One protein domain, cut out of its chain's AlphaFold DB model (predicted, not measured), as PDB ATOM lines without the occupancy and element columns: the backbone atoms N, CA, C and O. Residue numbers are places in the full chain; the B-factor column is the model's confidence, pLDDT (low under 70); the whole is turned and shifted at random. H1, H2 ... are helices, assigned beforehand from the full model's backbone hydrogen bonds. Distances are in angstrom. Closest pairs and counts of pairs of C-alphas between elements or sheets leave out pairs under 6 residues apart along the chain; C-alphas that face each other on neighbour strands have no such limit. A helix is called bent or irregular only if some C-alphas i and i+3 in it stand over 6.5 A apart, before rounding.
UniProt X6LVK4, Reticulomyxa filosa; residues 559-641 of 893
ATOM      1  N   PRO A 559     221.215 126.127 174.703       91.25
ATOM      2  CA  PRO A 559     219.989 125.665 175.362       91.25
ATOM      3  C   PRO A 559     218.784 125.449 174.439       91.25
ATOM      4  O   PRO A 559     217.929 124.613 174.731       91.25
ATOM      5  N   ILE A 560     218.726 126.170 173.316       92.12
ATOM      6  CA  ILE A 560     217.688 126.033 172.287       92.12
ATOM      7  C   ILE A 560     217.639 124.618 171.687       92.12
ATOM      8  O   ILE A 560     216.564 124.124 171.349       92.12
ATOM      9  N   LEU A 561     218.777 123.917 171.626       94.50
ATOM     10  CA  LEU A 561     218.856 122.546 171.118       94.50
ATOM     11  C   LEU A 561     218.137 121.550 172.037       94.50
ATOM     12  O   LEU A 561     217.778 120.463 171.603       94.50
ATOM     13  N   ASN A 562     217.840 121.914 173.288       93.75
ATOM     14  CA  ASN A 562     217.102 121.052 174.216       93.75
ATOM     15  C   ASN A 562     215.611 120.922 173.876       93.75
ATOM     16  O   ASN A 562     214.908 120.143 174.513       93.75
ATOM     17  N   TYR A 563     215.113 121.646 172.873       93.00
ATOM     18  CA  TYR A 563     213.730 121.552 172.392       93.00
ATOM     19  C   TYR A 563     213.563 120.607 171.196       93.00
ATOM     20  O   TYR A 563     212.431 120.313 170.811       93.00
ATOM     21  N   PHE A 564     214.672 120.119 170.636       93.31
ATOM     22  CA  PHE A 564     214.688 119.322 169.417       93.31
ATOM     23  C   PHE A 564     215.667 118.150 169.544       93.31
ATOM     24  O   PHE A 564     216.731 118.247 170.161       93.31
ATOM     25  N   THR A 565     215.329 117.032 168.917       93.44
ATOM     26  CA  THR A 565     216.321 115.996 168.605       93.44
ATOM     27  C   THR A 565     217.287 116.517 167.540       93.44
ATOM     28  O   THR A 565     216.918 117.340 166.700       93.44
ATOM     29  N   PHE A 566     218.529 116.041 167.507       94.06
ATOM     30  CA  PHE A 566     219.496 116.450 166.487       94.06
ATOM     31  C   PHE A 566     219.028 116.086 165.074       94.06
ATOM     32  O   PHE A 566     219.319 116.809 164.123       94.06
ATOM     33  N   ASN A 567     218.251 115.011 164.927       91.38
ATOM     34  CA  ASN A 567     217.610 114.669 163.660       91.38
ATOM     35  C   ASN A 567     216.535 115.690 163.247       91.38
ATOM     36  O   ASN A 567     216.515 116.087 162.080       91.38
ATOM     37  N   GLU A 568     215.702 116.175 164.177       91.19
ATOM     38  CA  GLU A 568     214.787 117.296 163.909       91.19
ATOM     39  C   GLU A 568     215.561 118.565 163.540       91.19
ATOM     40  O   GLU A 568     215.211 119.215 162.560       91.19
ATOM     41  N   VAL A 569     216.641 118.898 164.259       93.19
ATOM     42  CA  VAL A 569     217.471 120.074 163.943       93.19
ATOM     43  C   VAL A 569     218.036 119.972 162.531       93.19
ATOM     44  O   VAL A 569     217.935 120.931 161.771       93.19
ATOM     45  N   ARG A 570     218.582 118.818 162.134       91.38
ATOM     46  CA  ARG A 570     219.095 118.612 160.771       91.38
ATOM     47  C   ARG A 570     217.991 118.705 159.720       91.38
ATOM     48  O   ARG A 570     218.199 119.327 158.682       91.38
ATOM     49  N   PHE A 571     216.810 118.152 159.992       89.94
ATOM     50  CA  PHE A 571     215.658 118.277 159.100       89.94
ATOM     51  C   PHE A 571     215.209 119.736 158.938       89.94
ATOM     52  O   PHE A 571     215.044 120.211 157.814       89.94
ATOM     53  N   LEU A 572     215.065 120.470 160.044       91.19
ATOM     54  CA  LEU A 572     214.723 121.892 160.025       91.19
ATOM     55  C   LEU A 572     215.800 122.712 159.321       91.19
ATOM     56  O   LEU A 572     215.476 123.609 158.556       91.19
ATOM     57  N   SER A 573     217.068 122.366 159.513       92.19
ATOM     58  CA  SER A 573     218.188 123.029 158.848       92.19
ATOM     59  C   SER A 573     218.192 122.788 157.338       92.19
ATOM     60  O   SER A 573     218.420 123.721 156.575       92.19
ATOM     61  N   LYS A 574     217.836 121.574 156.884       89.94
ATOM     62  CA  LYS A 574     217.573 121.306 155.463       89.94
ATOM     63  C   LYS A 574     216.463 122.216 154.934       89.94
ATOM     64  O   LYS A 574     216.649 122.872 153.918       89.94
ATOM     65  N   LYS A 575     215.348 122.337 155.662       88.75
ATOM     66  CA  LYS A 575     214.258 123.251 155.289       88.75
ATOM     67  C   LYS A 575     214.677 124.719 155.296       88.75
ATOM     68  O   LYS A 575     214.254 125.461 154.420       88.75
ATOM     69  N   LEU A 576     215.530 125.145 156.222       91.50
ATOM     70  CA  LEU A 576     216.085 126.498 156.236       91.50
ATOM     71  C   LEU A 576     216.966 126.756 155.008       91.50
ATOM     72  O   LEU A 576     216.815 127.795 154.371       91.50
ATOM     73  N   ASN A 577     217.818 125.802 154.626       91.56
ATOM     74  CA  ASN A 577     218.604 125.882 153.394       91.56
ATOM     75  C   ASN A 577     217.712 125.992 152.150       91.56
ATOM     76  O   ASN A 577     217.966 126.845 151.296       91.56
ATOM     77  N   ASP A 578     216.651 125.181 152.078       86.81
ATOM     78  CA  ASP A 578     215.670 125.224 150.990       86.81
ATOM     79  C   ASP A 578     215.015 126.619 150.909       86.81
ATOM     80  O   ASP A 578     214.965 127.230 149.842       86.81
ATOM     81  N   ILE A 579     214.576 127.171 152.047       86.81
ATOM     82  CA  ILE A 579     213.892 128.474 152.130       86.81
ATOM     83  C   ILE A 579     214.824 129.636 151.778       86.81
ATOM     84  O   ILE A 579     214.433 130.535 151.035       86.81
ATOM     85  N   VAL A 580     216.058 129.643 152.287       87.88
ATOM     86  CA  VAL A 580     217.030 130.706 151.980       87.88
ATOM     87  C   VAL A 580     217.428 130.678 150.501       87.88
ATOM     88  O   VAL A 580     217.689 131.732 149.922       87.88
ATOM     89  N   SER A 581     217.388 129.506 149.865       85.81
ATOM     90  CA  SER A 581     217.617 129.359 148.423       85.81
ATOM     91  C   SER A 581     216.422 129.803 147.563       85.81
ATOM     92  O   SER A 581     216.581 130.013 146.363       85.81
ATOM     93  N   CYS A 582     215.233 129.974 148.154       83.12
ATOM     94  CA  CYS A 582     214.035 130.450 147.462       83.12
ATOM     95  C   CYS A 582     213.998 131.981 147.312       83.12
ATOM     96  O   CYS A 582     214.651 132.728 148.054       83.12
ATOM     97  N   ASP A 583     213.164 132.437 146.370       78.88
ATOM     98  CA  ASP A 583     212.865 133.854 146.138       78.88
ATOM     99  C   ASP A 583     212.384 134.539 147.441       78.88
ATOM    100  O   ASP A 583     211.504 133.990 148.120       78.88
ATOM    101  N   PRO A 584     212.934 135.721 147.798       82.94
ATOM    102  CA  PRO A 584     212.577 136.457 149.013       82.94
ATOM    103  C   PRO A 584     211.075 136.643 149.242       82.94
ATOM    104  O   PRO A 584     210.635 136.568 150.388       82.94
ATOM    105  N   ASN A 585     210.284 136.809 148.178       78.50
ATOM    106  CA  ASN A 585     208.841 137.053 148.260       78.50
ATOM    107  C   ASN A 585     208.062 135.874 148.865       78.50
ATOM    108  O   ASN A 585     206.976 136.059 149.404       78.50
ATOM    109  N   HIS A 586     208.619 134.660 148.820       79.75
ATOM    110  CA  HIS A 586     207.970 133.452 149.339       79.75
ATOM    111  C   HIS A 586     208.487 133.037 150.720       79.75
ATOM    112  O   HIS A 586     207.905 132.159 151.363       79.75
ATOM    113  N   ARG A 587     209.579 133.649 151.202       84.75
ATOM    114  CA  ARG A 587     210.246 133.221 152.439       84.75
ATOM    115  C   ARG A 587     209.350 133.368 153.654       84.75
ATOM    116  O   ARG A 587     209.307 132.454 154.464       84.75
ATOM    117  N   GLU A 588     208.608 134.466 153.777       84.69
ATOM    118  CA  GLU A 588     207.721 134.689 154.925       84.69
ATOM    119  C   GLU A 588     206.662 133.582 155.056       84.69
ATOM    120  O   GLU A 588     206.478 133.010 156.132       84.69
ATOM    121  N   ILE A 589     206.042 133.210 153.933       79.62
ATOM    122  CA  ILE A 589     205.023 132.157 153.864       79.62
ATOM    123  C   ILE A 589     205.636 130.790 154.199       79.62
ATOM    124  O   ILE A 589     205.089 130.043 155.015       79.62
ATOM    125  N   LEU A 590     206.792 130.459 153.614       82.75
ATOM    126  CA  LEU A 590     207.472 129.188 153.875       82.75
ATOM    127  C   LEU A 590     207.970 129.088 155.326       82.75
ATOM    128  O   LEU A 590     207.825 128.040 155.954       82.75
ATOM    129  N   CYS A 591     208.489 130.182 155.886       87.31
ATOM    130  CA  CYS A 591     208.876 130.291 157.290       87.31
ATOM    131  C   CYS A 591     207.680 130.066 158.217       87.31
ATOM    132  O   CYS A 591     207.784 129.289 159.166       87.31
ATOM    133  N   SER A 592     206.544 130.709 157.929       84.25
ATOM    134  CA  SER A 592     205.299 130.544 158.687       84.25
ATOM    135  C   SER A 592     204.817 129.089 158.689       84.25
ATOM    136  O   SER A 592     204.379 128.589 159.721       84.25
ATOM    137  N   LYS A 593     204.963 128.381 157.563       81.38
ATOM    138  CA  LYS A 593     204.523 126.987 157.423       81.38
ATOM    139  C   LYS A 593     205.486 125.966 158.037       81.38
ATOM    140  O   LYS A 593     205.042 125.051 158.719       81.38
ATOM    141  N   PHE A 594     206.787 126.078 157.766       83.50
ATOM    142  CA  PHE A 594     207.747 125.000 158.040       83.50
ATOM    143  C   PHE A 594     208.654 125.242 159.248       83.50
ATOM    144  O   PHE A 594     209.196 124.277 159.781       83.50
ATOM    145  N   ILE A 595     208.832 126.493 159.686       90.12
ATOM    146  CA  ILE A 595     209.800 126.850 160.735       90.12
ATOM    147  C   ILE A 595     209.096 127.379 161.985       90.12
ATOM    148  O   ILE A 595     209.346 126.894 163.089       90.12
ATOM    149  N   LEU A 596     208.181 128.337 161.823       89.12
ATOM    150  CA  LEU A 596     207.484 128.997 162.928       89.12
ATOM    151  C   LEU A 596     206.802 128.021 163.910       89.12
ATOM    152  O   LEU A 596     207.008 128.195 165.110       89.12
ATOM    153  N   PRO A 597     206.092 126.960 163.473       87.00
ATOM    154  CA  PRO A 597     205.426 126.027 164.388       87.00
ATOM    155  C   PRO A 597     206.403 125.289 165.313       87.00
ATOM    156  O   PRO A 597     206.072 124.954 166.449       87.00
ATOM    157  N   PHE A 598     207.632 125.056 164.846       88.56
ATOM    158  CA  PHE A 598     208.688 124.442 165.646       88.56
ATOM    159  C   PHE A 598     209.285 125.439 166.637       88.56
ATOM    160  O   PHE A 598     209.483 125.093 167.799       88.56
ATOM    161  N   LEU A 599     209.513 126.687 166.218       89.62
ATOM    162  CA  LEU A 599     209.993 127.744 167.113       89.62
ATOM    163  C   LEU A 599     208.959 128.117 168.186       89.62
ATOM    164  O   LEU A 599     209.331 128.454 169.309       89.62
ATOM    165  N   GLN A 600     207.667 127.965 167.889       87.25
ATOM    166  CA  GLN A 600     206.579 128.157 168.850       87.25
ATOM    167  C   GLN A 600     206.551 127.113 169.978       87.25
ATOM    168  O   GLN A 600     205.907 127.349 171.000       87.25
ATOM    169  N   ARG A 601     207.295 125.998 169.854       86.75
ATOM    170  CA  ARG A 601     207.563 125.082 170.983       86.75
ATOM    171  C   ARG A 601     208.404 125.744 172.080       86.75
ATOM    172  O   ARG A 601     208.369 125.301 173.221       86.75
ATOM    173  N   ILE A 602     209.183 126.766 171.724       87.06
ATOM    174  CA  ILE A 602     209.993 127.549 172.659       87.06
ATOM    175  C   ILE A 602     209.159 128.741 173.139       87.06
ATOM    176  O   ILE A 602     208.822 128.820 174.322       87.06
ATOM    177  N   ASP A 603     208.756 129.616 172.211       85.62
ATOM    178  CA  ASP A 603     207.922 130.788 172.494       85.62
ATOM    179  C   ASP A 603     206.612 130.761 171.695       85.62
ATOM    180  O   ASP A 603     206.566 131.105 170.513       85.62
ATOM    181  N   SER A 604     205.514 130.417 172.369       80.25
ATOM    182  CA  SER A 604     204.176 130.392 171.773       80.25
ATOM    183  C   SER A 604     203.669 131.761 171.306       80.25
ATOM    184  O   SER A 604     202.696 131.816 170.559       80.25
ATOM    185  N   HIS A 605     204.274 132.865 171.757       82.50
ATOM    186  CA  HIS A 605     203.912 134.220 171.331       82.50
ATOM    187  C   HIS A 605     204.667 134.676 170.081       82.50
ATOM    188  O   HIS A 605     204.396 135.768 169.572       82.50
ATOM    189  N   LEU A 606     205.589 133.855 169.571       86.44
ATOM    190  CA  LEU A 606     206.340 134.179 168.374       86.44
ATOM    191  C   LEU A 606     205.397 134.288 167.168       86.44
ATOM    192  O   LEU A 606     204.693 133.336 166.820       86.44
ATOM    193  N   SER A 607     205.394 135.461 166.531       86.19
ATOM    194  CA  SER A 607     204.518 135.783 165.400       86.19
ATOM    195  C   SER A 607     205.179 135.596 164.034       86.19
ATOM    196  O   SER A 607     204.479 135.351 163.057       86.19
ATOM    197  N   SER A 608     206.511 135.687 163.947       87.62
ATOM    198  CA  SER A 608     207.257 135.507 162.698       87.62
ATOM    199  C   SER A 608     208.620 134.862 162.939       87.62
ATOM    200  O   SER A 608     209.327 135.202 163.886       87.62
ATOM    201  N   ALA A 609     208.992 133.938 162.050       89.69
ATOM    202  CA  ALA A 609     210.311 133.307 162.027       89.69
ATOM    203  C   ALA A 609     211.290 134.003 161.058       89.69
ATOM    204  O   ALA A 609     212.492 133.749 161.124       89.69
ATOM    205  N   LEU A 610     210.796 134.891 160.181       89.50
ATOM    206  CA  LEU A 610     211.587 135.517 159.115       89.50
ATOM    207  C   LEU A 610     212.857 136.232 159.620       89.50
ATOM    208  O   LEU A 610     213.915 135.959 159.052       89.50
ATOM    209  N   PRO A 611     212.831 137.027 160.713       91.12
ATOM    210  CA  PRO A 611     214.029 137.729 161.194       91.12
ATOM    211  C   PRO A 611     215.189 136.801 161.580       91.12
ATOM    212  O   PRO A 611     216.351 137.199 161.559       91.12
ATOM    213  N   TYR A 612     214.881 135.558 161.954       90.75
ATOM    214  CA  TYR A 612     215.884 134.548 162.282       90.75
ATOM    215  C   TYR A 612     216.367 133.823 161.027       90.75
ATOM    216  O   TYR A 612     217.559 133.563 160.886       90.75
ATOM    217  N   VAL A 613     215.464 133.544 160.081       87.88
ATOM    218  CA  VAL A 613     215.824 132.923 158.798       87.88
ATOM    219  C   VAL A 613     216.711 133.840 157.955       87.88
ATOM    220  O   VAL A 613     217.612 133.353 157.284       87.88
ATOM    221  N   GLU A 614     216.560 135.160 158.046       89.06
ATOM    222  CA  GLU A 614     217.468 136.115 157.387       89.06
ATOM    223  C   GLU A 614     218.909 136.065 157.927       89.06
ATOM    224  O   GLU A 614     219.851 136.402 157.210       89.06
ATOM    225  N   LYS A 615     219.100 135.606 159.171       92.12
ATOM    226  CA  LYS A 615     220.427 135.369 159.766       92.12
ATOM    227  C   LYS A 615     221.006 134.001 159.377       92.12
ATOM    228  O   LYS A 615     222.185 133.745 159.639       92.12
ATOM    229  N   TRP A 616     220.202 133.118 158.779       93.94
ATOM    230  CA  TRP A 616     220.632 131.791 158.358       93.94
ATOM    231  C   TRP A 616     221.554 131.877 157.139       93.94
ATOM    232  O   TRP A 616     221.283 132.568 156.160       93.94
ATOM    233  N   LYS A 617     222.658 131.134 157.191       90.81
ATOM    234  CA  LYS A 617     223.600 130.947 156.082       90.81
ATOM    235  C   LYS A 617     223.519 129.499 155.634       90.81
ATOM    236  O   LYS A 617     223.390 128.621 156.476       90.81
ATOM    237  N   PHE A 618     223.616 129.265 154.335       89.81
ATOM    238  CA  PHE A 618     223.615 127.909 153.806       89.81
ATOM    239  C   PHE A 618     224.810 127.116 154.360       89.81
ATOM    240  O   PHE A 618     225.954 127.540 154.206       89.81
ATOM    241  N   GLU A 619     224.543 125.968 154.977       88.00
ATOM    242  CA  GLU A 619     225.550 125.026 155.483       88.00
ATOM    243  C   GLU A 619     225.117 123.594 155.141       88.00
ATOM    244  O   GLU A 619     223.921 123.299 155.107       88.00
ATOM    245  N   ALA A 620     226.062 122.685 154.890       84.88
ATOM    246  CA  ALA A 620     225.736 121.293 154.573       84.88
ATOM    247  C   ALA A 620     225.079 120.581 155.774       84.88
ATOM    248  O   ALA A 620     225.519 120.720 156.917       84.88
ATOM    249  N   VAL A 621     224.024 119.797 155.520       80.81
ATOM    250  CA  VAL A 621     223.183 119.162 156.559       80.81
ATOM    251  C   VAL A 621     223.921 118.040 157.289       80.81
ATOM    252  O   VAL A 621     223.547 117.651 158.395       80.81
ATOM    253  N   GLU A 622     224.983 117.536 156.681       82.56
ATOM    254  CA  GLU A 622     225.845 116.453 157.125       82.56
ATOM    255  C   GLU A 622     226.934 116.961 158.076       82.56
ATOM    256  O   GLU A 622     227.419 116.215 158.928       82.56
ATOM    257  N   GLU A 623     227.284 118.247 157.998       85.12
ATOM    258  CA  GLU A 623     228.303 118.852 158.848       85.12
ATOM    259  C   GLU A 623     227.751 119.176 160.241       85.12
ATOM    260  O   GLU A 623     226.583 119.509 160.422       85.12
ATOM    261  N   ASN A 624     228.593 119.097 161.273       87.69
ATOM    262  CA  ASN A 624     228.184 119.462 162.638       87.69
ATOM    263  C   ASN A 624     228.042 120.979 162.822       87.69
ATOM    264  O   ASN A 624     227.327 121.431 163.716       87.69
ATOM    265  N   LYS A 625     228.666 121.768 161.942       90.06
ATOM    266  CA  LYS A 625     228.596 123.231 161.940       90.06
ATOM    267  C   LYS A 625     227.160 123.752 161.823       90.06
ATOM    268  O   LYS A 625     226.841 124.774 162.425       90.06
ATOM    269  N   ILE A 626     226.279 123.010 161.149       92.25
ATOM    270  CA  ILE A 626     224.862 123.369 161.015       92.25
ATOM    271  C   ILE A 626     224.125 123.364 162.363       92.25
ATOM    272  O   ILE A 626     223.240 124.184 162.595       92.25
ATOM    273  N   LEU A 627     224.530 122.492 163.294       94.12
ATOM    274  CA  LEU A 627     223.944 122.411 164.634       94.12
ATOM    275  C   LEU A 627     224.359 123.610 165.489       94.12
ATOM    276  O   LEU A 627     223.526 124.196 166.177       94.12
ATOM    277  N   ILE A 628     225.633 124.002 165.395       94.44
ATOM    278  CA  ILE A 628     226.182 125.197 166.053       94.44
ATOM    279  C   ILE A 628     225.493 126.449 165.509       94.44
ATOM    280  O   ILE A 628     225.079 127.323 166.270       94.44
ATOM    281  N   GLN A 629     225.321 126.526 164.190       94.81
ATOM    282  CA  GLN A 629     224.626 127.632 163.551       94.81
ATOM    283  C   GLN A 629     223.165 127.715 163.993       94.81
ATOM    284  O   GLN A 629     222.708 128.800 164.341       94.81
ATOM    285  N   PHE A 630     222.447 126.591 164.031       94.75
ATOM    286  CA  PHE A 630     221.082 126.539 164.552       94.75
ATOM    287  C   PHE A 630     221.021 127.013 166.003       94.75
ATOM    288  O   PHE A 630     220.216 127.886 166.335       94.75
ATOM    289  N   GLY A 631     221.926 126.508 166.842       93.81
ATOM    290  CA  GLY A 631     222.095 126.963 168.215       93.81
ATOM    291  C   GLY A 631     222.287 128.477 168.309       93.81
ATOM    292  O   GLY A 631     221.608 129.138 169.087       93.81
ATOM    293  N   THR A 632     223.159 129.033 167.469       93.88
ATOM    294  CA  THR A 632     223.514 130.459 167.453       93.88
ATOM    295  C   THR A 632     222.357 131.332 166.969       93.88
ATOM    296  O   THR A 632     221.958 132.259 167.670       93.88
ATOM    297  N   VAL A 633     221.786 131.029 165.798       93.94
ATOM    298  CA  VAL A 633     220.753 131.846 165.134       93.94
ATOM    299  C   VAL A 633     219.492 131.957 165.987       93.94
ATOM    300  O   VAL A 633     218.915 133.037 166.095       93.94
ATOM    301  N   PHE A 634     219.079 130.857 166.618       92.88
ATOM    302  CA  PHE A 634     217.837 130.805 167.389       92.88
ATOM    303  C   PHE A 634     218.040 130.994 168.901       92.88
ATOM    304  O   PHE A 634     217.054 131.051 169.639       92.88
ATOM    305  N   SER A 635     219.282 131.151 169.380       90.38
ATOM    306  CA  SER A 635     219.585 131.404 170.802       90.38
ATOM    307  C   SER A 635     218.843 132.622 171.360       90.38
ATOM    308  O   SER A 635     218.350 132.582 172.487       90.38
ATOM    309  N   GLU A 636     218.696 133.678 170.553       87.00
ATOM    310  CA  GLU A 636     218.002 134.912 170.929       87.00
ATOM    311  C   GLU A 636     216.546 134.666 171.350       87.00
ATOM    312  O   GLU A 636     216.048 135.368 172.226       87.00
ATOM    313  N   ILE A 637     215.865 133.667 170.774       88.12
ATOM    314  CA  ILE A 637     214.483 133.319 171.148       88.12
ATOM    315  C   ILE A 637     214.450 132.831 172.595       88.12
ATOM    316  O   ILE A 637     213.615 133.261 173.387       88.12
ATOM    317  N   TRP A 638     215.393 131.962 172.960       86.00
ATOM    318  CA  TRP A 638     215.477 131.434 174.316       86.00
ATOM    319  C   TRP A 638     215.940 132.500 175.317       86.00
ATOM    320  O   TRP A 638     215.380 132.595 176.407       86.00
ATOM    321  N   ILE A 639     216.908 133.348 174.953       81.94
ATOM    322  CA  ILE A 639     217.383 134.443 175.816       81.94
ATOM    323  C   ILE A 639     216.252 135.442 176.092       81.94
ATOM    324  O   ILE A 639     216.027 135.814 177.243       81.94
ATOM    325  N   ASN A 640     215.497 135.824 175.064       78.75
ATOM    326  CA  ASN A 640     214.415 136.803 175.176       78.75
ATOM    327  C   ASN A 640     213.094 136.210 175.670       78.75
ATOM    328  O   ASN A 640     212.104 136.942 175.757       78.75
ATOM    329  N   LEU A 641     213.069 134.912 175.997       75.44
ATOM    330  CA  LEU A 641     211.902 134.260 176.563       75.44
ATOM    331  C   LEU A 641     211.505 135.014 177.834       75.44
ATOM    332  O   LEU A 641     212.179 134.936 178.863       75.44
TER     333      LEU A 641
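AT A GLANCE: This is residues 559 to 641 of the 893 residues of a protein of Reticulomyxa filosa (UniProt X6LVK4). H2 and H3 form a spread helical hairpin, and H6 packs at about a right angle on residues 566 to 573 of H2. Short H1 packs on H6, short H5 on H3. The 83 printed residues, with six named helices, H1 to H6 in order, are all helix in class and compact, radius of gyration of the C-alphas 11.7 A, spanning 31 by 31 by 18 A.

HOW THE PARTS SIT: Start at H1, residues 559 to 563; it touches H6, residues 625 to 639, closest at C-alphas Ile 560 and Ser 635, 5.9 A. H2, residues 566 to 581, touches residues 626 to 630 of H6, about perpendicular at 88 degrees, closest at C-alphas Val 569 and Leu 627, 6.9 A. H3, residues 584 to 594, touches H2 as a hairpin at a shallow tilt of 22 degrees, closest at C-alphas Ile 579 and Arg 587, 6.0 A. H4, residues 596 to 599, meets H3 only through their link. H5, residues 610 to 613, touches H3, closest at C-alphas Glu 588 and Leu 610, 5.8 A. O i to N i+4 pairs are within hydrogen-bond range throughout H2, 5 of 7 in H3, 8 of 11 in H6 and 0 of 1 in H1, where 2 of 2 O i to N i+3 pairs are; H4 and H5 are too short.

IN THESE COORDINATES: Find C-alpha 559 at (219.989, 125.665, 175.362), where H1 begins. H2 runs 22.3 A, H3 15.4 A, and H6 21.1 A to C-alpha 639 at (217.383, 134.443, 175.816). H3 and H6 are irregular: C-alphas 585 and 588 are 7.2 A apart, 633 and 636 7.1 A.

THE WHOLE: The printed part has no cut, the link H5 to H6 is long, and no printed residue is under 70 in pLDDT.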